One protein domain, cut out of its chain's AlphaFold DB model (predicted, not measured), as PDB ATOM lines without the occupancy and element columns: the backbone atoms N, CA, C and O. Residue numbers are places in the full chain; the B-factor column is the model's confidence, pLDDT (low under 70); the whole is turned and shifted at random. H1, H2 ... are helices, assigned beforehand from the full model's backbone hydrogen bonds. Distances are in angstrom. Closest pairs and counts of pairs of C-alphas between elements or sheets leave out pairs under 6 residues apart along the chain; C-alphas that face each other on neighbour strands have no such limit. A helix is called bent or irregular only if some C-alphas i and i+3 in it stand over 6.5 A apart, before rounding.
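This is residues 220 to 425 of the 430 residues of an uncharacterized protein of Legionella sp. 40-6 (UniProt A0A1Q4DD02). This is a long, flat bundle of slanting helices: hairpin H1 and H2 at one end, H3 in the middle, then H5, H6 and H7. Short H4 packs on H1 and H3; bent H9 packs on H7, and its arm H9b reaches the far end. The 206 printed residues have nine named helices, H1 to H9 in order, and no named strand: all helix. The whole is compact, radius of gyration of the C-alphas 19.3 A, spanning 74 by 43 by 23 A.

Start with H1, residues 220 to 241, and H2, residues 248 to 264: this hairpin touches at Cys 234 and Leu 255, closest C-alphas 5.9 A apart, with a shallow tilt of 23 degrees. Next comes the hub, H3, residues 272 to 287; its closest C-alpha to H5, residues 323 to 342, is Ala 283, 5.7 A from Ser 342. H4, residues 300 to 308, touches residues 283 to 287 of H3 alone, closest C-alphas Ala 286 and Phe 301, 4.6 A. H6, residues 349 to 367, forms hairpins with H5 and with H7, residues 372 to 387. H8, residues 392 to 395, irregular with C-alphas 392 and 395 7.2 A apart, touches no helix. H9, residues 400 to 425, one helix by its hydrogen bonds, is bent, C-alphas 408 and 411 being 6.8 A apart; H9b touches H7, closest C-alphas Leu 379 and Glu 413, 6.2 A. O i to N i+4 pairs are all within hydrogen-bond range in H1 to H5, H7 and H9a, 14 of 15 in H6 and 10 of 11 in H9b; H8 is too short for one.

Find C-alpha 220 at (161.540, 142.618, 170.742); H1 runs 31.6 A from there. H5 spans 28.4 A, and H9b ends at C-alpha 425, (169.870, 183.350, 173.202).

The farthest C-alphas, Asn 245 and Ile 425, are 74.1 A apart. The printed part has no cut; links H3 to H4 and H4 to H5 are long. Confidence is under 70 at 48 residues, among them 288 to 300.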
ATOM      1  N   MET A 220     161.406 144.068 170.917       84.75
ATOM      2  CA  MET A 220     161.540 142.618 170.742       84.75
ATOM      3  C   MET A 220     160.599 141.852 171.670       84.75
ATOM      4  O   MET A 220     159.909 140.943 171.213       84.75
ATOM      5  N   LEU A 221     160.515 142.258 172.941       84.12
ATOM      6  CA  LEU A 221     159.599 141.648 173.905       84.12
ATOM      7  C   LEU A 221     158.140 141.783 173.448       84.12
ATOM      8  O   LEU A 221     157.373 140.821 173.493       84.12
ATOM      9  N   LEU A 222     157.746 142.966 172.971       86.75
ATOM     10  CA  LEU A 222     156.400 143.207 172.461       86.75
ATOM     11  C   LEU A 222     156.099 142.363 171.215       86.75
ATOM     12  O   LEU A 222     155.032 141.754 171.142       86.75
ATOM     13  N   GLN A 223     157.037 142.280 170.265       88.31
ATOM     14  CA  GLN A 223     156.906 141.421 169.084       88.31
ATOM     15  C   GLN A 223     156.741 139.950 169.483       88.31
ATOM     16  O   GLN A 223     155.814 139.288 169.015       88.31
ATOM     17  N   GLN A 224     157.584 139.449 170.386       81.62
ATOM     18  CA  GLN A 224     157.509 138.075 170.874       81.62
ATOM     19  C   GLN A 224     156.148 137.785 171.524       81.62
ATOM     20  O   GLN A 224     155.502 136.790 171.198       81.62
ATOM     21  N   ARG A 225     155.660 138.679 172.387       79.69
ATOM     22  CA  ARG A 225     154.367 138.523 173.072       79.69
ATOM     23  C   ARG A 225     153.186 138.490 172.104       79.69
ATOM     24  O   ARG A 225     152.289 137.661 172.250       79.69
ATOM     25  N   LEU A 226     153.205 139.335 171.074       85.94
ATOM     26  CA  LEU A 226     152.194 139.312 170.015       85.94
ATOM     27  C   LEU A 226     152.252 138.010 169.206       85.94
ATOM     28  O   LEU A 226     151.208 137.415 168.942       85.94
ATOM     29  N   GLN A 227     153.452 137.529 168.867       85.06
ATOM     30  CA  GLN A 227     153.627 136.249 168.178       85.06
ATOM     31  C   GLN A 227     153.068 135.086 169.007       85.06
ATOM     32  O   GLN A 227     152.369 134.221 168.478       85.06
ATOM     33  N   GLU A 228     153.347 135.066 170.309       74.50
ATOM     34  CA  GLU A 228     152.828 134.065 171.243       74.50
ATOM     35  C   GLU A 228     151.300 134.087 171.307       74.50
ATOM     36  O   GLU A 228     150.666 133.036 171.202       74.50
ATOM     37  N   TYR A 229     150.703 135.277 171.439       80.56
ATOM     38  CA  TYR A 229     149.251 135.442 171.423       80.56
ATOM     39  C   TYR A 229     148.634 134.862 170.142       80.56
ATOM     40  O   TYR A 229     147.669 134.102 170.219       80.56
ATOM     41  N   LEU A 230     149.209 135.171 168.976       82.62
ATOM     42  CA  LEU A 230     148.718 134.687 167.684       82.62
ATOM     43  C   LEU A 230     148.789 133.164 167.568       82.62
ATOM     44  O   LEU A 230     147.797 132.538 167.206       82.62
ATOM     45  N   LYS A 231     149.923 132.553 167.938       75.81
ATOM     46  CA  LYS A 231     150.079 131.086 167.938       75.81
ATOM     47  C   LYS A 231     149.032 130.403 168.813       75.81
ATOM     48  O   LYS A 231     148.389 129.445 168.383       75.81
ATOM     49  N   LEU A 232     148.847 130.917 170.030       70.19
ATOM     50  CA  LEU A 232     147.875 130.388 170.983       70.19
ATOM     51  C   LEU A 232     146.444 130.512 170.465       70.19
ATOM     52  O   LEU A 232     145.645 129.583 170.590       70.19
ATOM     53  N   GLU A 233     146.118 131.654 169.874       73.44
ATOM     54  CA  GLU A 233     144.784 131.907 169.366       73.44
ATOM     55  C   GLU A 233     144.486 131.073 168.109       73.44
ATOM     56  O   GLU A 233     143.395 130.508 168.021       73.44
ATOM     57  N   CYS A 234     145.454 130.880 167.204       77.38
ATOM     58  CA  CYS A 234     145.338 129.930 166.091       77.38
ATOM     59  C   CYS A 234     145.086 128.509 166.599       77.38
ATOM     60  O   CYS A 234     144.111 127.877 166.191       77.38
ATOM     61  N   PHE A 235     145.901 128.030 167.547       67.12
ATOM     62  CA  PHE A 235     145.728 126.706 168.146       67.12
ATOM     63  C   PHE A 235     144.326 126.535 168.752       67.12
ATOM     64  O   PHE A 235     143.657 125.528 168.521       67.12
ATOM     65  N   ARG A 236     143.831 127.554 169.465       69.62
ATOM     66  CA  ARG A 236     142.497 127.545 170.078       69.62
ATOM     67  C   ARG A 236     141.369 127.538 169.046       69.62
ATOM     68  O   ARG A 236     140.392 126.803 169.204       69.62
ATOM     69  N   LEU A 237     141.451 128.378 168.015       71.50
ATOM     70  CA  LEU A 237     140.415 128.462 166.983       71.50
ATOM     71  C   LEU A 237     140.384 127.210 166.103       71.50
ATOM     72  O   LEU A 237     139.293 126.767 165.739       71.50
ATOM     73  N   GLN A 238     141.544 126.600 165.838       68.88
ATOM     74  CA  GLN A 238     141.637 125.279 165.218       68.88
ATOM     75  C   GLN A 238     140.862 124.252 166.053       68.88
ATOM     76  O   GLN A 238     139.974 123.598 165.507       68.88
ATOM     77  N   SER A 239     141.074 124.190 167.377       61.91
ATOM     78  CA  SER A 239     140.284 123.326 168.273       61.91
ATOM     79  C   SER A 239     138.779 123.616 168.196       61.91
ATOM     80  O   SER A 239     137.986 122.681 168.108       61.91
ATOM     81  N   ASN A 240     138.362 124.889 168.155       60.34
ATOM     82  CA  ASN A 240     136.943 125.245 168.029       60.34
ATOM     83  C   ASN A 240     136.321 124.750 166.713       60.34
ATOM     84  O   ASN A 240     135.167 124.315 166.727       60.34
ATOM     85  N   ARG A 241     137.067 124.764 165.596       63.78
ATOM     86  CA  ARG A 241     136.565 124.379 164.261       63.78
ATOM     87  C   ARG A 241     136.044 122.952 164.232       63.78
ATOM     88  O   ARG A 241     135.046 122.672 163.576       63.78
ATOM     89  N   PHE A 242     136.687 122.081 164.992       55.00
ATOM     90  CA  PHE A 242     136.322 120.677 165.132       55.00
ATOM     91  C   PHE A 242     135.041 120.456 165.950       55.00
ATOM     92  O   PHE A 242     134.442 119.388 165.888       55.00
ATOM     93  N   THR A 243     134.586 121.468 166.695       50.53
ATOM     94  CA  THR A 243     133.434 121.360 167.607       50.53
ATOM     95  C   THR A 243     132.179 122.080 167.113       50.53
ATOM     96  O   THR A 243     131.075 121.763 167.554       50.53
ATOM     97  N   SER A 244     132.316 123.041 166.193       55.47
ATOM     98  CA  SER A 244     131.209 123.871 165.714       55.47
ATOM     99  C   SER A 244     130.772 123.495 164.291       55.47
ATOM    100  O   SER A 244     131.286 124.038 163.313       55.47
ATOM    101  N   ASN A 245     129.754 122.640 164.154       52.41
ATOM    102  CA  ASN A 245     129.202 122.267 162.838       52.41
ATOM    103  C   ASN A 245     128.559 123.441 162.062       52.41
ATOM    104  O   ASN A 245     128.395 123.342 160.851       52.41
ATOM    105  N   ASN A 246     128.230 124.563 162.721       51.28
ATOM    106  CA  ASN A 246     127.450 125.666 162.128       51.28
ATOM    107  C   ASN A 246     128.202 127.010 161.988       51.28
ATOM    108  O   ASN A 246     127.585 128.008 161.627       51.28
ATOM    109  N   GLN A 247     129.508 127.078 162.285       57.91
ATOM    110  CA  GLN A 247     130.280 128.342 162.281       57.91
ATOM    111  C   GLN A 247     131.547 128.308 161.413       57.91
ATOM    112  O   GLN A 247     132.370 129.221 161.495       57.91
ATOM    113  N   SER A 248     131.706 127.285 160.566       64.62
ATOM    114  CA  SER A 248     132.982 126.987 159.904       64.62
ATOM    115  C   SER A 248     133.541 128.147 159.075       64.62
ATOM    116  O   SER A 248     134.723 128.423 159.196       64.62
ATOM    117  N   ALA A 249     132.724 128.876 158.305       73.75
ATOM    118  CA  ALA A 249     133.223 129.925 157.408       73.75
ATOM    119  C   ALA A 249     133.729 131.184 158.140       73.75
ATOM    120  O   ALA A 249     134.796 131.694 157.819       73.75
ATOM    121  N   LEU A 250     132.990 131.679 159.141       72.88
ATOM    122  CA  LEU A 250     133.402 132.857 159.921       72.88
ATOM    123  C   LEU A 250     134.574 132.536 160.853       72.88
ATOM    124  O   LEU A 250     135.464 133.363 161.041       72.88
ATOM    125  N   LEU A 251     134.575 131.332 161.430       73.19
ATOM    126  CA  LEU A 251     135.680 130.845 162.242       73.19
ATOM    127  C   LEU A 251     136.944 130.633 161.399       73.19
ATOM    128  O   LEU A 251     138.019 131.021 161.842       73.19
ATOM    129  N   GLN A 252     136.805 130.082 160.188       80.56
ATOM    130  CA  GLN A 252     137.914 129.927 159.248       80.56
ATOM    131  C   GLN A 252     138.468 131.287 158.833       80.56
ATOM    132  O   GLN A 252     139.657 131.502 158.984       80.56
ATOM    133  N   ALA A 253     137.619 132.245 158.453       83.19
ATOM    134  CA  ALA A 253     138.081 133.588 158.102       83.19
ATOM    135  C   ALA A 253     138.841 134.271 159.255       83.19
ATOM    136  O   ALA A 253     139.802 135.000 159.020       83.19
ATOM    137  N   LYS A 254     138.433 134.036 160.511       84.31
ATOM    138  CA  LYS A 254     139.152 134.544 161.688       84.31
ATOM    139  C   LYS A 254     140.491 133.832 161.904       84.31
ATOM    140  O   LYS A 254     141.460 134.483 162.280       84.31
ATOM    141  N   LEU A 255     140.540 132.519 161.684       83.19
ATOM    142  CA  LEU A 255     141.777 131.740 161.734       83.19
ATOM    143  C   LEU A 255     142.753 132.200 160.641       83.19
ATOM    144  O   LEU A 255     143.883 132.532 160.974       83.19
ATOM    145  N   ASP A 256     142.287 132.346 159.398       88.06
ATOM    146  CA  ASP A 256     143.082 132.821 158.258       88.06
ATOM    147  C   ASP A 256     143.694 134.204 158.542       88.06
ATOM    148  O   ASP A 256     144.854 134.459 158.231       88.06
ATOM    149  N   GLN A 257     142.938 135.104 159.187       89.94
ATOM    150  CA  GLN A 257     143.445 136.419 159.599       89.94
ATOM    151  C   GLN A 257     144.581 136.317 160.623       89.94
ATOM    152  O   GLN A 257     145.546 137.075 160.533       89.94
ATOM    153  N   TYR A 258     144.485 135.411 161.599       89.19
ATOM    154  CA  TYR A 258     145.559 135.223 162.574       89.19
ATOM    155  C   TYR A 258     146.761 134.477 162.005       89.19
ATOM    156  O   TYR A 258     147.884 134.825 162.355       89.19
ATOM    157  N   GLU A 259     146.549 133.496 161.128       89.19
ATOM    158  CA  GLU A 259     147.627 132.796 160.427       89.19
ATOM    159  C   GLU A 259     148.398 133.770 159.526       89.19
ATOM    160  O   GLU A 259     149.623 133.817 159.598       89.19
ATOM    161  N   HIS A 260     147.699 134.653 158.806       91.19
ATOM    162  CA  HIS A 260     148.330 135.716 158.023       91.19
ATOM    163  C   HIS A 260     149.154 136.684 158.886       91.19
ATOM    164  O   HIS A 260     150.309 136.968 158.575       91.19
ATOM    165  N   LEU A 261     148.603 137.153 160.013       91.06
ATOM    166  CA  LEU A 261     149.358 137.986 160.956       91.06
ATOM    167  C   LEU A 261     150.577 137.236 161.514       91.06
ATOM    168  O   LEU A 261     151.656 137.809 161.664       91.06
ATOM    169  N   LEU A 262     150.433 135.944 161.810       89.12
ATOM    170  CA  LEU A 262     151.526 135.131 162.324       89.12
ATOM    171  C   LEU A 262     152.660 134.982 161.301       89.12
ATOM    172  O   LEU A 262     153.818 134.975 161.705       89.12
ATOM    173  N   GLU A 263     152.361 134.903 160.005       86.94
ATOM    174  CA  GLU A 263     153.374 134.924 158.944       86.94
ATOM    175  C   GLU A 263     154.111 136.270 158.897       86.94
ATOM    176  O   GLU A 263     155.343 136.300 158.855       86.94
ATOM    177  N   GLU A 264     153.378 137.383 158.988       86.06
ATOM    178  CA  GLU A 264     153.939 138.739 158.920       86.06
ATOM    179  C   GLU A 264     154.869 139.096 160.096       86.06
ATOM    180  O   GLU A 264     155.762 139.928 159.933       86.06
ATOM    181  N   ILE A 265     154.698 138.475 161.272       83.62
ATOM    182  CA  ILE A 265     155.493 138.781 162.479       83.62
ATOM    183  C   ILE A 265     156.800 137.965 162.611       83.62
ATOM    184  O   ILE A 265     157.552 138.145 163.574       83.62
ATOM    185  N   THR A 266     157.090 137.046 161.682       71.75
ATOM    186  CA  THR A 266     158.263 136.143 161.744       71.75
ATOM    187  C   THR A 266     159.600 136.805 161.355       71.75
ATOM    188  O   THR A 266     159.641 137.880 160.763       71.75
ATOM    189  N   PRO A 267     160.737 136.125 161.615       57.66
ATOM    190  CA  PRO A 267     161.716 136.403 162.675       57.66
ATOM    191  C   PRO A 267     162.549 137.694 162.513       57.66
ATOM    192  O   PRO A 267     163.462 137.932 163.303       57.66
ATOM    193  N   ALA A 268     162.287 138.522 161.501       69.31
ATOM    194  CA  ALA A 268     162.918 139.831 161.404       69.31
ATOM    195  C   ALA A 268     162.339 140.756 162.484       69.31
ATOM    196  O   ALA A 268     161.123 140.797 162.689       69.31
ATOM    197  N   ALA A 269     163.202 141.501 163.179       75.56
ATOM    198  CA  ALA A 269     162.749 142.529 164.108       75.56
ATOM    199  C   ALA A 269     161.932 143.570 163.332       75.56
ATOM    200  O   ALA A 269     162.438 144.191 162.393       75.56
ATOM    201  N   LEU A 270     160.663 143.731 163.702       82.69
ATOM    202  CA  LEU A 270     159.808 144.734 163.087       82.69
ATOM    203  C   LEU A 270     160.264 146.125 163.524       82.69
ATOM    204  O   LEU A 270     160.575 146.356 164.694       82.69
ATOM    205  N   SER A 271     160.261 147.070 162.587       88.81
ATOM    206  CA  SER A 271     160.430 148.475 162.939       88.81
ATOM    207  C   SER A 271     159.266 148.947 163.827       88.81
ATOM    208  O   SER A 271     158.158 148.400 163.726       88.81
ATOM    209  N   PRO A 272     159.470 149.952 164.701       89.88
ATOM    210  CA  PRO A 272     158.430 150.428 165.613       89.88
ATOM    211  C   PRO A 272     157.111 150.758 164.904       89.88
ATOM    212  O   PRO A 272     156.045 150.336 165.346       89.88
ATOM    213  N   GLU A 273     157.157 151.432 163.755       91.06
ATOM    214  CA  GLU A 273     155.966 151.786 162.985       91.06
ATOM    215  C   GLU A 273     155.221 150.573 162.413       91.06
ATOM    216  O   GLU A 273     153.986 150.555 162.411       91.06
ATOM    217  N   ARG A 274     155.942 149.524 161.997       90.81
ATOM    218  CA  ARG A 274     155.333 148.251 161.587       90.81
ATOM    219  C   ARG A 274     154.694 147.543 162.773       90.81
ATOM    220  O   ARG A 274     153.570 147.063 162.649       90.81
ATOM    221  N   LEU A 275     155.360 147.542 163.925       91.31
ATOM    222  CA  LEU A 275     154.846 146.944 165.155       91.31
ATOM    223  C   LEU A 275     153.554 147.636 165.629       91.31
ATOM    224  O   LEU A 275     152.613 146.963 166.041       91.31
ATOM    225  N   GLY A 276     153.450 148.963 165.491       91.62
ATOM    226  CA  GLY A 276     152.224 149.713 165.795       91.62
ATOM    227  C   GLY A 276     151.033 149.319 164.914       91.62
ATOM    228  O   GLY A 276     149.937 149.066 165.425       91.62
ATOM    229  N   ILE A 277     151.249 149.193 163.598       90.94
ATOM    230  CA  ILE A 277     150.230 148.681 162.660       90.94
ATOM    231  C   ILE A 277     149.807 147.264 163.061       90.94
ATOM    232  O   ILE A 277     148.613 146.957 163.107       90.94
ATOM    233  N   PHE A 278     150.785 146.431 163.403       92.06
ATOM    234  CA  PHE A 278     150.568 145.039 163.751       92.06
ATOM    235  C   PHE A 278     149.722 144.872 165.027       92.06
ATOM    236  O   PHE A 278     148.781 144.074 165.058       92.06
ATOM    237  N   ILE A 279     149.978 145.683 166.064       92.06
ATOM    238  CA  ILE A 279     149.153 145.736 167.286       92.06
ATOM    239  C   ILE A 279     147.702 146.084 166.943       92.06
ATOM    240  O   ILE A 279     146.776 145.428 167.423       92.06
ATOM    241  N   LYS A 280     147.489 147.110 166.107       90.88
ATOM    242  CA  LYS A 280     146.150 147.534 165.674       90.88
ATOM    243  C   LYS A 280     145.421 146.399 164.948       90.88
ATOM    244  O   LYS A 280     144.272 146.113 165.281       90.88
ATOM    245  N   GLN A 281     146.061 145.755 163.971       90.06
ATOM    246  CA  GLN A 281     145.450 144.661 163.212       90.06
ATOM    247  C   GLN A 281     145.102 143.478 164.120       90.06
ATOM    248  O   GLN A 281     143.963 143.013 164.106       90.06
ATOM    249  N   THR A 282     146.036 143.060 164.977       89.38
ATOM    250  CA  THR A 282     145.825 141.973 165.943       89.38
ATOM    251  C   THR A 282     144.626 142.257 166.849       89.38
ATOM    252  O   THR A 282     143.759 141.399 167.026       89.38
ATOM    253  N   ALA A 283     144.523 143.481 167.374       85.00
ATOM    254  CA  ALA A 283     143.418 143.892 168.230       85.00
ATOM    255  C   ALA A 283     142.067 143.933 167.497       85.00
ATOM    256  O   ALA A 283     141.050 143.550 168.073       85.00
ATOM    257  N   LEU A 284     142.043 144.340 166.223       84.56
ATOM    258  CA  LEU A 284     140.830 144.308 165.397       84.56
ATOM    259  C   LEU A 284     140.319 142.875 165.211       84.56
ATOM    260  O   LEU A 284     139.136 142.613 165.429       84.56
ATOM    261  N   VAL A 285     141.203 141.931 164.876       85.81
ATOM    262  CA  VAL A 285     140.835 140.507 164.785       85.81
ATOM    263  C   VAL A 285     140.366 139.988 166.151       85.81
ATOM    264  O   VAL A 285     139.357 139.281 166.243       85.81
ATOM    265  N   ALA A 286     141.030 140.391 167.238       79.25
ATOM    266  CA  ALA A 286     140.653 140.015 168.597       79.25
ATOM    267  C   ALA A 286     139.247 140.511 168.988       79.25
ATOM    268  O   ALA A 286     138.471 139.751 169.581       79.25
ATOM    269  N   ALA A 287     138.900 141.743 168.608       73.06
ATOM    270  CA  ALA A 287     137.605 142.365 168.866       73.06
ATOM    271  C   ALA A 287     136.469 141.802 167.991       73.06
ATOM    272  O   ALA A 287     135.323 141.762 168.439       73.06
ATOM    273  N   HIS A 288     136.750 141.324 166.770       69.56
ATOM    274  CA  HIS A 288     135.723 140.736 165.906       69.56
ATOM    275  C   HIS A 288     135.093 139.486 166.545       69.56
ATOM    276  O   HIS A 288     135.710 138.420 166.664       69.56
ATOM    277  N   HIS A 289     133.830 139.609 166.955       59.66
ATOM    278  CA  HIS A 289     133.045 138.501 167.486       59.66
ATOM    279  C   HIS A 289     132.479 137.647 166.348       59.66
ATOM    280  O   HIS A 289     131.676 138.115 165.546       59.66
ATOM    281  N   VAL A 290     132.826 136.361 166.329       49.91
ATOM    282  CA  VAL A 290     132.011 135.360 165.634       49.91
ATOM    283  C   VAL A 290     130.903 134.981 166.616       49.91
ATOM    284  O   VAL A 290     131.191 134.454 167.690       49.91
ATOM    285  N   TYR A 291     129.652 135.341 166.312       40.41
ATOM    286  CA  TYR A 291     128.496 135.083 167.177       40.41
ATOM    287  C   TYR A 291     128.407 133.596 167.540       40.41
ATOM    288  O   TYR A 291     127.984 132.771 166.734       40.41
ATOM    289  N   SER A 292     128.761 133.268 168.781       34.16
ATOM    290  CA  SER A 292     128.501 131.977 169.405       34.16
ATOM    291  C   SER A 292     127.376 132.126 170.420       34.16
ATOM    292  O   SER A 292     127.539 132.783 171.443       34.16
ATOM    293  N   PHE A 293     126.243 131.468 170.155       30.08
ATOM    294  CA  PHE A 293     125.168 131.234 171.132       30.08
ATOM    295  C   PHE A 293     125.591 130.288 172.271       30.08
ATOM    296  O   PHE A 293     124.814 130.019 173.181       30.08
ATOM    297  N   ASN A 294     126.831 129.802 172.244       29.89
ATOM    298  CA  ASN A 294     127.425 128.965 173.266       29.89
ATOM    299  C   ASN A 294     128.430 129.788 174.081       29.89
ATOM    300  O   ASN A 294     129.338 130.409 173.527       29.89
ATOM    301  N   TRP A 295     128.248 129.770 175.403       29.88
ATOM    302  CA  TRP A 295     128.981 130.489 176.456       29.88
ATOM    303  C   TRP A 295     130.476 130.097 176.602       29.88
ATOM    304  O   TRP A 295     130.980 129.936 177.708       29.88
ATOM    305  N   PHE A 296     131.200 129.945 175.490       33.47
ATOM    306  CA  PHE A 296     132.620 129.579 175.388       33.47
ATOM    307  C   PHE A 296     133.502 130.789 175.049       33.47
ATOM    308  O   PHE A 296     134.346 130.742 174.155       33.47
ATOM    309  N   ASN A 297     133.283 131.906 175.740       41.81
ATOM    310  CA  ASN A 297     134.212 133.031 175.731       41.81
ATOM    311  C   ASN A 297     135.040 132.974 177.009       41.81
ATOM    312  O   ASN A 297     134.505 132.737 178.091       41.81
ATOM    313  N   PRO A 298     136.345 133.167 176.872       49.09
ATOM    314  CA  PRO A 298     136.888 134.513 176.782       49.09
ATOM    315  C   PRO A 298     136.959 134.977 175.328       49.09
ATOM    316  O   PRO A 298     137.488 134.289 174.460       49.09
ATOM    317  N   GLN A 299     136.385 136.150 175.060       63.44
ATOM    318  CA  GLN A 299     136.506 136.830 173.768       63.44
ATOM    319  C   GLN A 299     137.998 136.897 173.438       63.44
ATOM    320  O   GLN A 299     138.762 137.192 174.346       63.44
ATOM    321  N   SER A 300     138.443 136.616 172.206       67.88
ATOM    322  CA  SER A 300     139.869 136.707 171.820       67.88
ATOM    323  C   SER A 300     140.532 137.991 172.354       67.88
ATOM    324  O   SER A 300     141.666 137.994 172.814       67.88
ATOM    325  N   PHE A 301     139.747 139.065 172.415       71.56
ATOM    326  CA  PHE A 301     140.035 140.310 173.110       71.56
ATOM    327  C   PHE A 301     140.490 140.195 174.589       71.56
ATOM    328  O   PHE A 301     141.452 140.844 174.983       71.56
ATOM    329  N   ILE A 302     139.839 139.384 175.427       70.56
ATOM    330  CA  ILE A 302     140.228 139.141 176.829       70.56
ATOM    331  C   ILE A 302     141.606 138.472 176.894       70.56
ATOM    332  O   ILE A 302     142.419 138.835 177.736       70.56
ATOM    333  N   HIS A 303     141.898 137.528 175.996       69.06
ATOM    334  CA  HIS A 303     143.230 136.921 175.913       69.06
ATOM    335  C   HIS A 303     144.286 137.926 175.474       69.06
ATOM    336  O   HIS A 303     145.364 137.976 176.060       69.06
ATOM    337  N   PHE A 304     143.956 138.746 174.479       74.31
ATOM    338  CA  PHE A 304     144.816 139.830 174.033       74.31
ATOM    339  C   PHE A 304     145.129 140.789 175.190       74.31
ATOM    340  O   PHE A 304     146.292 141.122 175.415       74.31
ATOM    341  N   PHE A 305     144.118 141.161 175.984       76.25
ATOM    342  CA  PHE A 305     144.279 141.968 177.192       76.25
ATOM    343  C   PHE A 305     145.196 141.295 178.219       76.25
ATOM    344  O   PHE A 305     146.215 141.866 178.594       76.25
ATOM    345  N   GLU A 306     144.881 140.070 178.647       69.69
ATOM    346  CA  GLU A 306     145.647 139.374 179.688       69.69
ATOM    347  C   GLU A 306     147.104 139.106 179.283       69.69
ATOM    348  O   GLU A 306     147.993 139.215 180.126       69.69
ATOM    349  N   ASN A 307     147.365 138.806 178.005       74.44
ATOM    350  CA  ASN A 307     148.713 138.549 177.493       74.44
ATOM    351  C   ASN A 307     149.596 139.812 177.463       74.44
ATOM    352  O   ASN A 307     150.816 139.707 177.566       74.44
ATOM    353  N   SER A 308     148.990 141.000 177.358       78.06
ATOM    354  CA  SER A 308     149.714 142.250 177.097       78.06
ATOM    355  C   SER A 308     149.528 143.346 178.160       78.06
ATOM    356  O   SER A 308     150.126 144.417 178.056       78.06
ATOM    357  N   LYS A 309     148.741 143.103 179.219       75.88
ATOM    358  CA  LYS A 309     148.429 144.083 180.283       75.88
ATOM    359  C   LYS A 309     149.641 144.623 181.043       75.88
ATOM    360  O   LYS A 309     149.580 145.725 181.575       75.88
ATOM    361  N   ASP A 310     150.731 143.867 181.125       79.62
ATOM    362  CA  ASP A 310     151.929 144.306 181.846       79.62
ATOM    363  C   ASP A 310     152.850 145.167 180.963       79.62
ATOM    364  O   ASP A 310     153.667 145.922 181.485       79.62
ATOM    365  N   LEU A 311     152.656 145.135 179.639       84.38
ATOM    366  CA  LEU A 311     153.465 145.868 178.659       84.38
ATOM    367  C   LEU A 311     153.010 147.319 178.452       84.38
ATOM    368  O   LEU A 311     153.741 148.100 177.850       84.38
ATOM    369  N   VAL A 312     151.823 147.703 178.936       84.56
ATOM    370  CA  VAL A 312     151.275 149.067 178.754       84.56
ATOM    371  C   VAL A 312     151.773 150.076 179.788       84.56
ATOM    372  O   VAL A 312     151.430 151.254 179.705       84.56
ATOM    373  N   LYS A 313     152.548 149.635 180.785       84.50
ATOM    374  CA  LYS A 313     153.084 150.519 181.825       84.50
ATOM    375  C   LYS A 313     154.173 151.411 181.242       84.50
ATOM    376  O   LYS A 313     155.153 150.924 180.675       84.50
ATOM    377  N   HIS A 314     153.996 152.718 181.384       84.25
ATOM    378  CA  HIS A 314     154.983 153.710 180.973       84.25
ATOM    379  C   HIS A 314     156.131 153.793 181.979       84.25
ATOM    380  O   HIS A 314     155.980 153.440 183.146       84.25
ATOM    381  N   GLU A 315     157.289 154.235 181.499       84.75
ATOM    382  CA  GLU A 315     158.473 154.472 182.325       84.75
ATOM    383  C   GLU A 315     158.706 155.973 182.439       84.75
ATOM    384  O   GLU A 315     158.537 156.706 181.459       84.75
ATOM    385  N   HIS A 316     159.091 156.438 183.628       85.44
ATOM    386  CA  HIS A 316     159.443 157.840 183.824       85.44
ATOM    387  C   HIS A 316     160.681 158.203 183.013       85.44
ATOM    388  O   HIS A 316     161.639 157.438 182.931       85.44
ATOM    389  N   TYR A 317     160.666 159.405 182.451       85.38
ATOM    390  CA  TYR A 317     161.814 159.962 181.762       85.38
ATOM    391  C   TYR A 317     163.008 160.114 182.722       85.38
ATOM    392  O   TYR A 317     162.904 160.746 183.773       85.38
ATOM    393  N   THR A 318     164.158 159.544 182.355       80.38
ATOM    394  CA  THR A 318     165.357 159.443 183.212       80.38
ATOM    395  C   THR A 318     166.439 160.479 182.903       80.38
ATOM    396  O   THR A 318     167.563 160.364 183.384       80.38
ATOM    397  N   GLY A 319     166.132 161.516 182.119       74.44
ATOM    398  CA  GLY A 319     167.115 162.552 181.801       74.44
ATOM    399  C   GLY A 319     168.026 162.226 180.610       74.44
ATOM    400  O   GLY A 319     169.101 162.818 180.503       74.44
ATOM    401  N   ILE A 320     167.573 161.361 179.703       75.00
ATOM    402  CA  ILE A 320     168.197 161.025 178.412       75.00
ATOM    403  C   ILE A 320     168.636 162.283 177.639       75.00
ATOM    404  O   ILE A 320     167.829 163.188 177.426       75.00
ATOM    405  N   THR A 321     169.897 162.347 177.210       74.50
ATOM    406  CA  THR A 321     170.463 163.498 176.472       74.50
ATOM    407  C   THR A 321     170.600 163.276 174.973       74.50
ATOM    408  O   THR A 321     170.696 164.254 174.242       74.50
ATOM    409  N   ASP A 322     170.646 162.027 174.516       87.56
ATOM    410  CA  ASP A 322     170.873 161.699 173.111       87.56
ATOM    411  C   ASP A 322     169.562 161.688 172.304       87.56
ATOM    412  O   ASP A 322     168.545 161.155 172.755       87.56
ATOM    413  N   ILE A 323     169.586 162.252 171.092       88.38
ATOM    414  CA  ILE A 323     168.413 162.365 170.207       88.38
ATOM    415  C   ILE A 323     167.862 160.982 169.828       88.38
ATOM    416  O   ILE A 323     166.645 160.790 169.751       88.38
ATOM    417  N   THR A 324     168.734 159.991 169.623       87.88
ATOM    418  CA  THR A 324     168.328 158.620 169.270       87.88
ATOM    419  C   THR A 324     167.636 157.945 170.446       87.88
ATOM    420  O   THR A 324     166.605 157.291 170.279       87.88
ATOM    421  N   GLU A 325     168.159 158.131 171.654       88.00
ATOM    422  CA  GLU A 325     167.521 157.638 172.873       88.00
ATOM    423  C   GLU A 325     166.169 158.333 173.130       88.00
ATOM    424  O   GLU A 325     165.197 157.658 173.475       88.00
ATOM    425  N   MET A 326     166.051 159.645 172.878       90.12
ATOM    426  CA  MET A 326     164.767 160.365 172.944       90.12
ATOM    427  C   MET A 326     163.760 159.823 171.922       90.12
ATOM    428  O   MET A 326     162.598 159.585 172.261       90.12
ATOM    429  N   LYS A 327     164.200 159.561 170.684       91.25
ATOM    430  CA  LYS A 327     163.379 158.908 169.654       91.25
ATOM    431  C   LYS A 327     162.890 157.538 170.125       91.25
ATOM    432  O   LYS A 327     161.707 157.229 169.991       91.25
ATOM    433  N   ASN A 328     163.774 156.716 170.690       90.12
ATOM    434  CA  ASN A 328     163.419 155.386 171.186       90.12
ATOM    435  C   ASN A 328     162.427 155.450 172.353       90.12
ATOM    436  O   ASN A 328     161.485 154.656 172.393       90.12
ATOM    437  N   TYR A 329     162.581 156.430 173.244       91.75
ATOM    438  CA  TYR A 329     161.631 156.694 174.321       91.75
ATOM    439  C   TYR A 329     160.237 157.055 173.781       91.75
ATOM    440  O   TYR A 329     159.234 156.477 174.207       91.75
ATOM    441  N   LEU A 330     160.162 157.934 172.774       93.38
ATOM    442  CA  LEU A 330     158.904 158.284 172.104       93.38
ATOM    443  C   LEU A 330     158.283 157.100 171.354       93.38
ATOM    444  O   LEU A 330     157.076 156.880 171.460       93.38
ATOM    445  N   ASN A 331     159.092 156.310 170.643       94.12
ATOM    446  CA  ASN A 331     158.651 155.077 169.987       94.12
ATOM    447  C   ASN A 331     158.004 154.118 171.001       94.12
ATOM    448  O   ASN A 331     156.904 153.612 170.765       94.12
ATOM    449  N   ALA A 332     158.653 153.899 172.148       93.00
ATOM    450  CA  ALA A 332     158.126 153.045 173.206       93.00
ATOM    451  C   ALA A 332     156.816 153.599 173.790       93.00
ATOM    452  O   ALA A 332     155.842 152.856 173.911       93.00
ATOM    453  N   TYR A 333     156.752 154.901 174.090       94.38
ATOM    454  CA  TYR A 333     155.534 155.546 174.589       94.38
ATOM    455  C   TYR A 333     154.354 155.391 173.617       94.38
ATOM    456  O   TYR A 333     153.259 154.987 174.017       94.38
ATOM    457  N   LEU A 334     154.574 155.675 172.329       95.75
ATOM    458  CA  LEU A 334     153.541 155.588 171.296       95.75
ATOM    459  C   LEU A 334     153.009 154.159 171.149       95.75
ATOM    460  O   LEU A 334     151.794 153.963 171.121       95.75
ATOM    461  N   LEU A 335     153.889 153.154 171.131       94.88
ATOM    462  CA  LEU A 335     153.480 151.747 171.093       94.88
ATOM    463  C   LEU A 335     152.682 151.332 172.332       94.88
ATOM    464  O   LEU A 335     151.676 150.634 172.198       94.88
ATOM    465  N   LYS A 336     153.082 151.785 173.526       93.06
ATOM    466  CA  LYS A 336     152.351 151.525 174.776       93.06
ATOM    467  C   LYS A 336     150.954 152.152 174.753       93.06
ATOM    468  O   LYS A 336     149.993 151.496 175.149       93.06
ATOM    469  N   GLU A 337     150.802 153.374 174.232       92.44
ATOM    470  CA  GLU A 337     149.482 154.001 174.057       92.44
ATOM    471  C   GLU A 337     148.626 153.288 172.996       92.44
ATOM    472  O   GLU A 337     147.434 153.076 173.237       92.44
ATOM    473  N   ILE A 338     149.209 152.875 171.861       93.50
ATOM    474  CA  ILE A 338     148.520 152.072 170.835       93.50
ATOM    475  C   ILE A 338     147.998 150.772 171.457       93.50
ATOM    476  O   ILE A 338     146.808 150.481 171.358       93.50
ATOM    477  N   LEU A 339     148.854 150.029 172.165       90.88
ATOM    478  CA  LEU A 339     148.493 148.785 172.842       90.88
ATOM    479  C   LEU A 339     147.391 148.997 173.887       90.88
ATOM    480  O   LEU A 339     146.379 148.298 173.867       90.88
ATOM    481  N   ARG A 340     147.538 150.002 174.759       89.62
ATOM    482  CA  ARG A 340     146.560 150.328 175.809       89.62
ATOM    483  C   ARG A 340     145.192 150.699 175.240       89.62
ATOM    484  O   ARG A 340     144.165 150.346 175.817       89.62
ATOM    485  N   LEU A 341     145.150 151.449 174.141       87.56
ATOM    486  CA  LEU A 341     143.892 151.820 173.493       87.56
ATOM    487  C   LEU A 341     143.269 150.639 172.742       87.56
ATOM    488  O   LEU A 341     142.053 150.468 172.811       87.56
ATOM    489  N   SER A 342     144.087 149.796 172.111       86.44
ATOM    490  CA  SER A 342     143.669 148.533 171.491       86.44
ATOM    491  C   SER A 342     143.148 147.499 172.501       86.44
ATOM    492  O   SER A 342     142.347 146.641 172.148       86.44
ATOM    493  N   GLN A 343     143.557 147.598 173.766       79.50
ATOM    494  CA  GLN A 343     143.057 146.813 174.901       79.50
ATOM    495  C   GLN A 343     141.707 147.295 175.450       79.50
ATOM    496  O   GLN A 343     141.278 146.832 176.510       79.50
ATOM    497  N   ARG A 344     141.019 148.235 174.794       75.19
ATOM    498  CA  ARG A 344     139.677 148.651 175.211       75.19
ATOM    499  C   ARG A 344     138.614 147.931 174.384       75.19
ATOM    500  O   ARG A 344     138.631 147.980 173.161       75.19
ATOM    501  N   ASN A 345     137.653 147.295 175.063       57.69
ATOM    502  CA  ASN A 345     136.581 146.521 174.412       57.69
ATOM    503  C   ASN A 345     135.519 147.429 173.767       57.69
ATOM    504  O   ASN A 345     134.544 146.982 173.175       57.69
ATOM    505  N   ASP A 346     135.671 148.739 173.934       59.12
ATOM    506  CA  ASP A 346     134.772 149.764 173.445       59.12
ATOM    507  C   ASP A 346     135.262 150.297 172.097       59.12
ATOM    508  O   ASP A 346     135.418 151.513 171.950       59.12
ATOM    509  N   ALA A 347     135.499 149.382 171.141       54.50
ATOM    510  CA  ALA A 347     135.930 149.620 169.757       54.50
ATOM    511  C   ALA A 347     134.916 150.471 168.963       54.50
ATOM    512  O   ALA A 347     134.352 150.085 167.945       54.50
ATOM    513  N   THR A 348     134.663 151.665 169.473       62.62
ATOM    514  CA  THR A 348     133.961 152.751 168.834       62.62
ATOM    515  C   THR A 348     134.877 153.330 167.770       62.62
ATOM    516  O   THR A 348     136.107 153.295 167.890       62.62
ATOM    517  N   ASN A 349     134.272 153.958 166.764       67.44
ATOM    518  CA  ASN A 349     135.013 154.694 165.743       67.44
ATOM    519  C   ASN A 349     136.000 155.706 166.364       67.44
ATOM    520  O   ASN A 349     137.053 155.956 165.795       67.44
ATOM    521  N   TYR A 350     135.719 156.246 167.558       74.81
ATOM    522  CA  TYR A 350     136.595 157.198 168.249       74.81
ATOM    523  C   TYR A 350     137.901 156.576 168.763       74.81
ATOM    524  O   TYR A 350     138.968 157.141 168.519       74.81
ATOM    525  N   THR A 351     137.846 155.421 169.440       78.94
ATOM    526  CA  THR A 351     139.059 154.725 169.908       78.94
ATOM    527  C   THR A 351     139.919 154.289 168.721       78.94
ATOM    528  O   THR A 351     141.119 154.553 168.720       78.94
ATOM    529  N   LEU A 352     139.306 153.711 167.681       81.00
ATOM    530  CA  LEU A 352     140.013 153.279 166.469       81.00
ATOM    531  C   LEU A 352     140.661 154.453 165.723       81.00
ATOM    532  O   LEU A 352     141.822 154.360 165.337       81.00
ATOM    533  N   ASN A 353     139.961 155.583 165.595       86.25
ATOM    534  CA  ASN A 353     140.524 156.794 164.993       86.25
ATOM    535  C   ASN A 353     141.703 157.347 165.804       86.25
ATOM    536  O   ASN A 353     142.662 157.852 165.223       86.25
ATOM    537  N   LYS A 354     141.648 157.271 167.141       90.12
ATOM    538  CA  LYS A 354     142.758 157.718 167.991       90.12
ATOM    539  C   LYS A 354     143.971 156.793 167.865       90.12
ATOM    540  O   LYS A 354     145.088 157.292 167.779       90.12
ATOM    541  N   VAL A 355     143.753 155.476 167.805       90.62
ATOM    542  CA  VAL A 355     144.807 154.491 167.507       90.62
ATOM    543  C   VAL A 355     145.438 154.779 166.145       90.62
ATOM    544  O   VAL A 355     146.658 154.828 166.053       90.62
ATOM    545  N   GLU A 356     144.632 155.065 165.118       92.31
ATOM    546  CA  GLU A 356     145.143 155.406 163.786       92.31
ATOM    547  C   GLU A 356     146.035 156.647 163.804       92.31
ATOM    548  O   GLU A 356     147.125 156.635 163.239       92.31
ATOM    549  N   GLN A 357     145.613 157.696 164.513       94.81
ATOM    550  CA  GLN A 357     146.400 158.921 164.648       94.81
ATOM    551  C   GLN A 357     147.730 158.665 165.371       94.81
ATOM    552  O   GLN A 357     148.754 159.195 164.946       94.81
ATOM    553  N   TYR A 358     147.753 157.822 166.410       95.75
ATOM    554  CA  TYR A 358     149.011 157.421 167.051       95.75
ATOM    555  C   TYR A 358     149.901 156.581 166.125       95.75
ATOM    556  O   TYR A 358     151.110 156.805 166.104       95.75
ATOM    557  N   CYS A 359     149.336 155.677 165.317       95.81
ATOM    558  CA  CYS A 359     150.092 154.948 164.294       95.81
ATOM    559  C   CYS A 359     150.707 155.897 163.253       95.81
ATOM    560  O   CYS A 359     151.861 155.714 162.874       95.81
ATOM    561  N   SER A 360     149.981 156.937 162.821       95.81
ATOM    562  CA  SER A 360     150.518 157.953 161.906       95.81
ATOM    563  C   SER A 360     151.658 158.756 162.534       95.81
ATOM    564  O   SER A 360     152.663 158.981 161.870       95.81
ATOM    565  N   LEU A 361     151.550 159.146 163.810       95.62
ATOM    566  CA  LEU A 361     152.643 159.829 164.519       95.62
ATOM    567  C   LEU A 361     153.876 158.931 164.669       95.62
ATOM    568  O   LEU A 361     155.000 159.408 164.542       95.62
ATOM    569  N   LEU A 362     153.671 157.632 164.898       95.00
ATOM    570  CA  LEU A 362     154.752 156.653 164.973       95.00
ATOM    571  C   LEU A 362     155.451 156.472 163.617       95.00
ATOM    572  O   LEU A 362     156.673 156.380 163.569       95.00
ATOM    573  N   GLN A 363     154.702 156.467 162.512       94.44
ATOM    574  CA  GLN A 363     155.282 156.481 161.165       94.44
ATOM    575  C   GLN A 363     156.060 157.769 160.899       94.44
ATOM    576  O   GLN A 363     157.189 157.697 160.428       94.44
ATOM    577  N   GLU A 364     155.479 158.928 161.225       94.12
ATOM    578  CA  GLU A 364     156.109 160.233 161.016       94.12
ATOM    579  C   GLU A 364     157.476 160.286 161.712       94.12
ATOM    580  O   GLU A 364     158.484 160.529 161.048       94.12
ATOM    581  N   LEU A 365     157.520 159.916 163.003       93.62
ATOM    582  CA  LEU A 365     158.728 159.884 163.836       93.62
ATOM    583  C   LEU A 365     159.877 159.059 163.229       93.62
ATOM    584  O   LEU A 365     161.045 159.305 163.526       93.62
ATOM    585  N   ASN A 366     159.568 158.056 162.404       91.06
ATOM    586  CA  ASN A 366     160.557 157.142 161.836       91.06
ATOM    587  C   ASN A 366     160.909 157.434 160.364       91.06
ATOM    588  O   ASN A 366     161.770 156.749 159.819       91.06
ATOM    589  N   GLN A 367     160.312 158.452 159.728       86.38
ATOM    590  CA  GLN A 367     160.510 158.756 158.300       86.38
ATOM    591  C   GLN A 367     161.560 159.832 157.995       86.38
ATOM    592  O   GLN A 367     162.008 159.922 156.853       86.38
ATOM    593  N   GLN A 368     161.921 160.671 158.966       81.06
ATOM    594  CA  GLN A 368     162.777 161.841 158.743       81.06
ATOM    595  C   GLN A 368     163.994 161.841 159.668       81.06
ATOM    596  O   GLN A 368     164.028 161.142 160.684       81.06
ATOM    597  N   GLU A 369     165.008 162.612 159.276       83.06
ATOM    598  CA  GLU A 369     166.145 162.932 160.136       83.06
ATOM    599  C   GLU A 369     165.646 163.730 161.344       83.06
ATOM    600  O   GLU A 369     164.748 164.563 161.219       83.06
ATOM    601  N   ILE A 370     166.165 163.400 162.525       86.94
ATOM    602  CA  ILE A 370     165.604 163.867 163.790       86.94
ATOM    603  C   ILE A 370     166.550 164.874 164.417       86.94
ATOM    604  O   ILE A 370     167.710 164.560 164.669       86.94
ATOM    605  N   ASP A 371     165.998 166.040 164.719       88.69
ATOM    606  CA  ASP A 371     166.592 167.078 165.548       88.69
ATOM    607  C   ASP A 371     165.634 167.465 166.690       88.69
ATOM    608  O   ASP A 371     164.494 166.990 166.787       88.69
ATOM    609  N   GLU A 372     166.100 168.320 167.595       87.94
ATOM    610  CA  GLU A 372     165.335 168.790 168.746       87.94
ATOM    611  C   GLU A 372     164.066 169.561 168.341       87.94
ATOM    612  O   GLU A 372     163.028 169.416 168.991       87.94
ATOM    613  N   GLU A 373     164.096 170.332 167.247       90.56
ATOM    614  CA  GLU A 373     162.917 171.051 166.740       90.56
ATOM    615  C   GLU A 373     161.843 170.091 166.215       90.56
ATOM    616  O   GLU A 373     160.639 170.274 166.431       90.56
ATOM    617  N   TYR A 374     162.257 169.039 165.515       91.69
ATOM    618  CA  TYR A 374     161.389 167.970 165.060       91.69
ATOM    619  C   TYR A 374     160.783 167.218 166.246       91.69
ATOM    620  O   TYR A 374     159.565 167.030 166.285       91.69
ATOM    621  N   LEU A 375     161.588 166.861 167.251       91.38
ATOM    622  CA  LEU A 375     161.105 166.199 168.465       91.38
ATOM    623  C   LEU A 375     160.115 167.065 169.259       91.38
ATOM    624  O   LEU A 375     159.079 166.546 169.674       91.38
ATOM    625  N   SER A 376     160.373 168.369 169.414       92.75
ATOM    626  CA  SER A 376     159.441 169.312 170.060       92.75
ATOM    627  C   SER A 376     158.104 169.372 169.306       92.75
ATOM    628  O   SER A 376     157.035 169.160 169.887       92.75
ATOM    629  N   ARG A 377     158.131 169.507 167.970       93.31
ATOM    630  CA  ARG A 377     156.906 169.456 167.145       93.31
ATOM    631  C   ARG A 377     156.152 168.135 167.299       93.31
ATOM    632  O   ARG A 377     154.920 168.142 167.364       93.31
ATOM    633  N   MET A 378     156.862 167.009 167.362       94.81
ATOM    634  CA  MET A 378     156.251 165.699 167.591       94.81
ATOM    635  C   MET A 378     155.611 165.605 168.977       94.81
ATOM    636  O   MET A 378     154.472 165.149 169.086       94.81
ATOM    637  N   LEU A 379     156.276 166.094 170.023       94.69
ATOM    638  CA  LEU A 379     155.740 166.134 171.385       94.69
ATOM    639  C   LEU A 379     154.467 166.971 171.478       94.69
ATOM    640  O   LEU A 379     153.488 166.492 172.051       94.69
ATOM    641  N   HIS A 380     154.419 168.136 170.832       94.44
ATOM    642  CA  HIS A 380     153.207 168.952 170.768       94.44
ATOM    643  C   HIS A 380     152.059 168.253 170.021       94.44
ATOM    644  O   HIS A 380     150.902 168.313 170.448       94.44
ATOM    645  N   LYS A 381     152.346 167.540 168.920       95.69
ATOM    646  CA  LYS A 381     151.332 166.729 168.218       95.69
ATOM    647  C   LYS A 381     150.784 165.615 169.113       95.69
ATOM    648  O   LYS A 381     149.569 165.391 169.138       95.69
ATOM    649  N   ILE A 382     151.658 164.937 169.857       95.50
ATOM    650  CA  ILE A 382     151.277 163.890 170.815       95.50
ATOM    651  C   ILE A 382     150.446 164.492 171.955       95.50
ATOM    652  O   ILE A 382     149.402 163.934 172.294       95.50
ATOM    653  N   HIS A 383     150.844 165.646 172.492       95.00
ATOM    654  CA  HIS A 383     150.103 166.372 173.522       95.00
ATOM    655  C   HIS A 383     148.686 166.691 173.040       95.00
ATOM    656  O   HIS A 383     147.706 166.286 173.672       95.00
ATOM    657  N   TYR A 384     148.559 167.322 171.873       93.69
ATOM    658  CA  TYR A 384     147.267 167.648 171.276       93.69
ATOM    659  C   TYR A 384     146.381 166.407 171.094       93.69
ATOM    660  O   TYR A 384     145.185 166.424 171.399       93.69
ATOM    661  N   LEU A 385     146.955 165.290 170.634       92.00
ATOM    662  CA  LEU A 385     146.225 164.033 170.499       92.00
ATOM    663  C   LEU A 385     145.808 163.455 171.860       92.00
ATOM    664  O   LEU A 385     144.690 162.951 172.000       92.00
ATOM    665  N   SER A 386     146.667 163.540 172.876       90.31
ATOM    666  CA  SER A 386     146.405 163.013 174.219       90.31
ATOM    667  C   SER A 386     145.154 163.640 174.849       90.31
ATOM    668  O   SER A 386     144.342 162.906 175.424       90.31
ATOM    669  N   GLN A 387     144.931 164.938 174.604       87.38
ATOM    670  CA  GLN A 387     143.780 165.723 175.066       87.38
ATOM    671  C   GLN A 387     142.449 165.287 174.430       87.38
ATOM    672  O   GLN A 387     141.383 165.501 175.012       87.38
ATOM    673  N   LYS A 388     142.467 164.642 173.253       84.88
ATOM    674  CA  LYS A 388     141.237 164.171 172.600       84.88
ATOM    675  C   LYS A 388     140.607 163.022 173.390       84.88
ATOM    676  O   LYS A 388     141.231 161.977 173.595       84.88
ATOM    677  N   SER A 389     139.346 163.169 173.790       75.31
ATOM    678  CA  SER A 389     138.614 162.090 174.462       75.31
ATOM    679  C   SER A 389     138.300 160.934 173.503       75.31
ATOM    680  O   SER A 389     137.915 161.157 172.357       75.31
ATOM    681  N   CYS A 390     138.406 159.693 173.990       66.25
ATOM    682  CA  CYS A 390     137.961 158.501 173.258       66.25
ATOM    683  C   CYS A 390     136.453 158.228 173.414       66.25
ATOM    684  O   CYS A 390     135.936 157.347 172.741       66.25
ATOM    685  N   HIS A 391     135.757 158.934 174.320       61.34
ATOM    686  CA  HIS A 391     134.329 158.734 174.609       61.34
ATOM    687  C   HIS A 391     133.610 160.016 175.026       61.34
ATOM    688  O   HIS A 391     134.182 160.901 175.662       61.34
ATOM    689  N   TRP A 392     132.306 160.055 174.764       47.22
ATOM    690  CA  TRP A 392     131.391 161.090 175.254       47.22
ATOM    691  C   TRP A 392     131.317 161.152 176.796       47.22
ATOM    692  O   TRP A 392     131.163 162.231 177.358       47.22
ATOM    693  N   LEU A 393     131.538 160.027 177.495       44.25
ATOM    694  CA  LEU A 393     131.608 159.937 178.967       44.25
ATOM    695  C   LEU A 393     132.886 160.533 179.599       44.25
ATOM    696  O   LEU A 393     133.046 160.486 180.820       44.25
ATOM    697  N   GLY A 394     133.774 161.147 178.807       43.84
ATOM    698  CA  GLY A 394     134.951 161.886 179.291       43.84
ATOM    699  C   GLY A 394     134.640 163.082 180.207       43.84
ATOM    700  O   GLY A 394     135.561 163.717 180.701       43.84
ATOM    701  N   MET A 395     133.362 163.380 180.474       38.41
ATOM    702  CA  MET A 395     132.948 164.399 181.444       38.41
ATOM    703  C   MET A 395     133.115 163.980 182.918       38.41
ATOM    704  O   MET A 395     133.081 164.847 183.783       38.41
ATOM    705  N   ILE A 396     133.287 162.684 183.232       40.31
ATOM    706  CA  ILE A 396     133.270 162.190 184.631       40.31
ATOM    707  C   ILE A 396     134.672 161.809 185.152       40.31
ATOM    708  O   ILE A 396     134.887 161.750 186.362       40.31
ATOM    709  N   LYS A 397     135.660 161.580 184.272       40.75
ATOM    710  CA  LYS A 397     137.059 161.284 184.644       40.75
ATOM    711  C   LYS A 397     138.033 161.890 183.633       40.75
ATOM    712  O   LYS A 397     137.757 161.858 182.437       40.75
ATOM    713  N   SER A 398     139.176 162.391 184.118       48.88
ATOM    714  CA  SER A 398     140.268 162.909 183.278       48.88
ATOM    715  C   SER A 398     140.684 161.874 182.217       48.88
ATOM    716  O   SER A 398     140.753 160.678 182.534       48.88
ATOM    717  N   PRO A 399     140.926 162.275 180.953       64.19
ATOM    718  CA  PRO A 399     141.325 161.344 179.909       64.19
ATOM    719  C   PRO A 399     142.674 160.702 180.258       64.19
ATOM    720  O   PRO A 399     143.695 161.377 180.330       64.19
ATOM    721  N   LEU A 400     142.683 159.374 180.421       77.81
ATOM    722  CA  LEU A 400     143.870 158.606 180.825       77.81
ATOM    723  C   LEU A 400     145.095 158.845 179.913       77.81
ATOM    724  O   LEU A 400     146.216 158.833 180.399       77.81
ATOM    725  N   SER A 401     144.897 159.129 178.616       86.25
ATOM    726  CA  SER A 401     145.999 159.514 177.710       86.25
ATOM    727  C   SER A 401     146.669 160.834 178.100       86.25
ATOM    728  O   SER A 401     147.879 160.938 177.965       86.25
ATOM    729  N   LEU A 402     145.902 161.839 178.541       89.38
ATOM    730  CA  LEU A 402     146.463 163.125 178.967       89.38
ATOM    731  C   LEU A 402     147.213 162.961 180.287       89.38
ATOM    732  O   LEU A 402     148.311 163.475 180.425       89.38
ATOM    733  N   MET A 403     146.659 162.187 181.227       87.44
ATOM    734  CA  MET A 403     147.364 161.870 182.474       87.44
ATOM    735  C   MET A 403     148.705 161.178 182.200       87.44
ATOM    736  O   MET A 403     149.720 161.599 182.742       87.44
ATOM    737  N   ASN A 404     148.723 160.183 181.306       89.25
ATOM    738  CA  ASN A 404     149.964 159.526 180.892       89.25
ATOM    739  C   ASN A 404     150.935 160.506 180.208       89.25
ATOM    740  O   ASN A 404     152.138 160.438 180.439       89.25
ATOM    741  N   TYR A 405     150.437 161.431 179.384       93.12
ATOM    742  CA  TYR A 405     151.286 162.442 178.754       93.12
ATOM    743  C   TYR A 405     151.960 163.344 179.794       93.12
ATOM    744  O   TYR A 405     153.182 163.482 179.791       93.12
ATOM    745  N   GLU A 406     151.167 163.916 180.702       92.31
ATOM    746  CA  GLU A 406     151.633 164.823 181.757       92.31
ATOM    747  C   GLU A 406     152.648 164.151 182.691       92.31
ATOM    748  O   GLU A 406     153.601 164.788 183.128       92.31
ATOM    749  N   GLU A 407     152.461 162.865 182.992       91.88
ATOM    750  CA  GLU A 407     153.336 162.124 183.902       91.88
ATOM    751  C   GLU A 407     154.636 161.644 183.236       91.88
ATOM    752  O   GLU A 407     155.692 161.659 183.873       91.88
ATOM    753  N   TYR A 408     154.575 161.207 181.972       92.88
ATOM    754  CA  TYR A 408     155.687 160.498 181.328       92.88
ATOM    755  C   TYR A 408     156.371 161.294 180.205       92.88
ATOM    756  O   TYR A 408     157.593 161.253 180.108       92.88
ATOM    757  N   LEU A 409     155.643 162.063 179.383       93.75
ATOM    758  CA  LEU A 409     156.240 162.798 178.252       93.75
ATOM    759  C   LEU A 409     156.522 164.274 178.522       93.75
ATOM    760  O   LEU A 409     157.491 164.804 177.982       93.75
ATOM    761  N   LYS A 410     155.721 164.939 179.355       93.75
ATOM    762  CA  LYS A 410     155.899 166.367 179.643       93.75
ATOM    763  C   LYS A 410     157.300 166.741 180.152       93.75
ATOM    764  O   LYS A 410     157.830 167.741 179.676       93.75
ATOM    765  N   PRO A 411     157.969 165.945 181.013       93.06
ATOM    766  CA  PRO A 411     159.346 166.251 181.412       93.06
ATOM    767  C   PRO A 411     160.340 166.292 180.238       93.06
ATOM    768  O   PRO A 411     161.322 167.031 180.288       93.06
ATOM    769  N   LEU A 412     160.103 165.504 179.182       92.12
ATOM    770  CA  LEU A 412     160.906 165.544 177.959       92.12
ATOM    771  C   LEU A 412     160.570 166.784 177.113       92.12
ATOM    772  O   LEU A 412     161.492 167.439 176.635       92.12
ATOM    773  N   GLU A 413     159.284 167.121 176.965       92.75
ATOM    774  CA  GLU A 413     158.819 168.341 176.272       92.75
ATOM    775  C   GLU A 413     159.449 169.594 176.892       92.75
ATOM    776  O   GLU A 413     160.166 170.326 176.210       92.75
ATOM    777  N   GLU A 414     159.309 169.770 178.208       91.38
ATOM    778  CA  GLU A 414     159.866 170.915 178.940       91.38
ATOM    779  C   GLU A 414     161.386 171.031 178.775       91.38
ATOM    780  O   GLU A 414     161.930 172.135 178.686       91.38
ATOM    781  N   ARG A 415     162.091 169.899 178.710       88.25
ATOM    782  CA  ARG A 415     163.542 169.882 178.525       88.25
ATOM    783  C   ARG A 415     163.954 170.313 177.122       88.25
ATOM    784  O   ARG A 415     164.881 171.114 176.993       88.25
ATOM    785  N   ILE A 416     163.328 169.746 176.092       89.00
ATOM    786  CA  ILE A 416     163.641 170.082 174.699       89.00
ATOM    787  C   ILE A 416     163.317 171.557 174.453       89.00
ATOM    788  O   ILE A 416     164.154 172.292 173.930       89.00
ATOM    789  N   ASP A 417     162.167 172.025 174.931       88.69
ATOM    790  CA  ASP A 417     161.773 173.425 174.794       88.69
ATOM    791  C   ASP A 417     162.729 174.357 175.553       88.69
ATOM    792  O   ASP A 417     163.102 175.418 175.046       88.69
ATOM    793  N   ALA A 418     163.202 173.974 176.745       86.06
ATOM    794  CA  ALA A 418     164.225 174.736 177.460       86.06
ATOM    795  C   ALA A 418     165.556 174.799 176.689       86.06
ATOM    796  O   ALA A 418     166.198 175.853 176.662       86.06
ATOM    797  N   PHE A 419     165.970 173.707 176.039       85.00
ATOM    798  CA  PHE A 419     167.169 173.676 175.198       85.00
ATOM    799  C   PHE A 419     167.037 174.605 173.985       85.00
ATOM    800  O   PHE A 419     167.910 175.443 173.757       85.00
ATOM    801  N   LEU A 420     165.918 174.539 173.261       86.81
ATOM    802  CA  LEU A 420     165.655 175.398 172.102       86.81
ATOM    803  C   LEU A 420     165.604 176.885 172.496       86.81
ATOM    804  O   LEU A 420     166.222 177.734 171.848       86.81
ATOM    805  N   ASN A 421     164.960 177.202 173.624       82.88
ATOM    806  CA  ASN A 421     164.866 178.571 174.135       82.88
ATOM    807  C   ASN A 421     166.205 179.121 174.663       82.88
ATOM    808  O   ASN A 421     166.449 180.323 174.583       82.88
ATOM    809  N   THR A 422     167.097 178.269 175.180       71.38
ATOM    810  CA  THR A 422     168.441 178.687 175.622       71.38
ATOM    811  C   THR A 422     169.457 178.744 174.475       71.38
ATOM    812  O   THR A 422     170.357 179.587 174.507       71.38
ATOM    813  N   GLY A 423     169.288 177.930 173.427       54.22
ATOM    814  CA  GLY A 423     170.050 178.005 172.175       54.22
ATOM    815  C   GLY A 423     169.757 179.271 171.359       54.22
ATOM    816  O   GLY A 423     170.683 179.886 170.828       54.22
ATOM    817  N   ALA A 424     168.503 179.739 171.351       44.34
ATOM    818  CA  ALA A 424     168.096 180.982 170.686       44.34
ATOM    819  C   ALA A 424     168.748 182.254 171.279       44.34
ATOM    820  O   ALA A 424     168.900 183.260 170.584       44.34
ATOM    821  N   ILE A 425     169.202 182.214 172.538       43.31
ATOM    822  CA  ILE A 425     169.870 183.350 173.202       43.31
ATOM    823  C   ILE A 425     171.343 183.492 172.758       43.31
ATOM    824  O   ILE A 425     171.940 184.551 172.942       43.31
TER     825      ILE A 425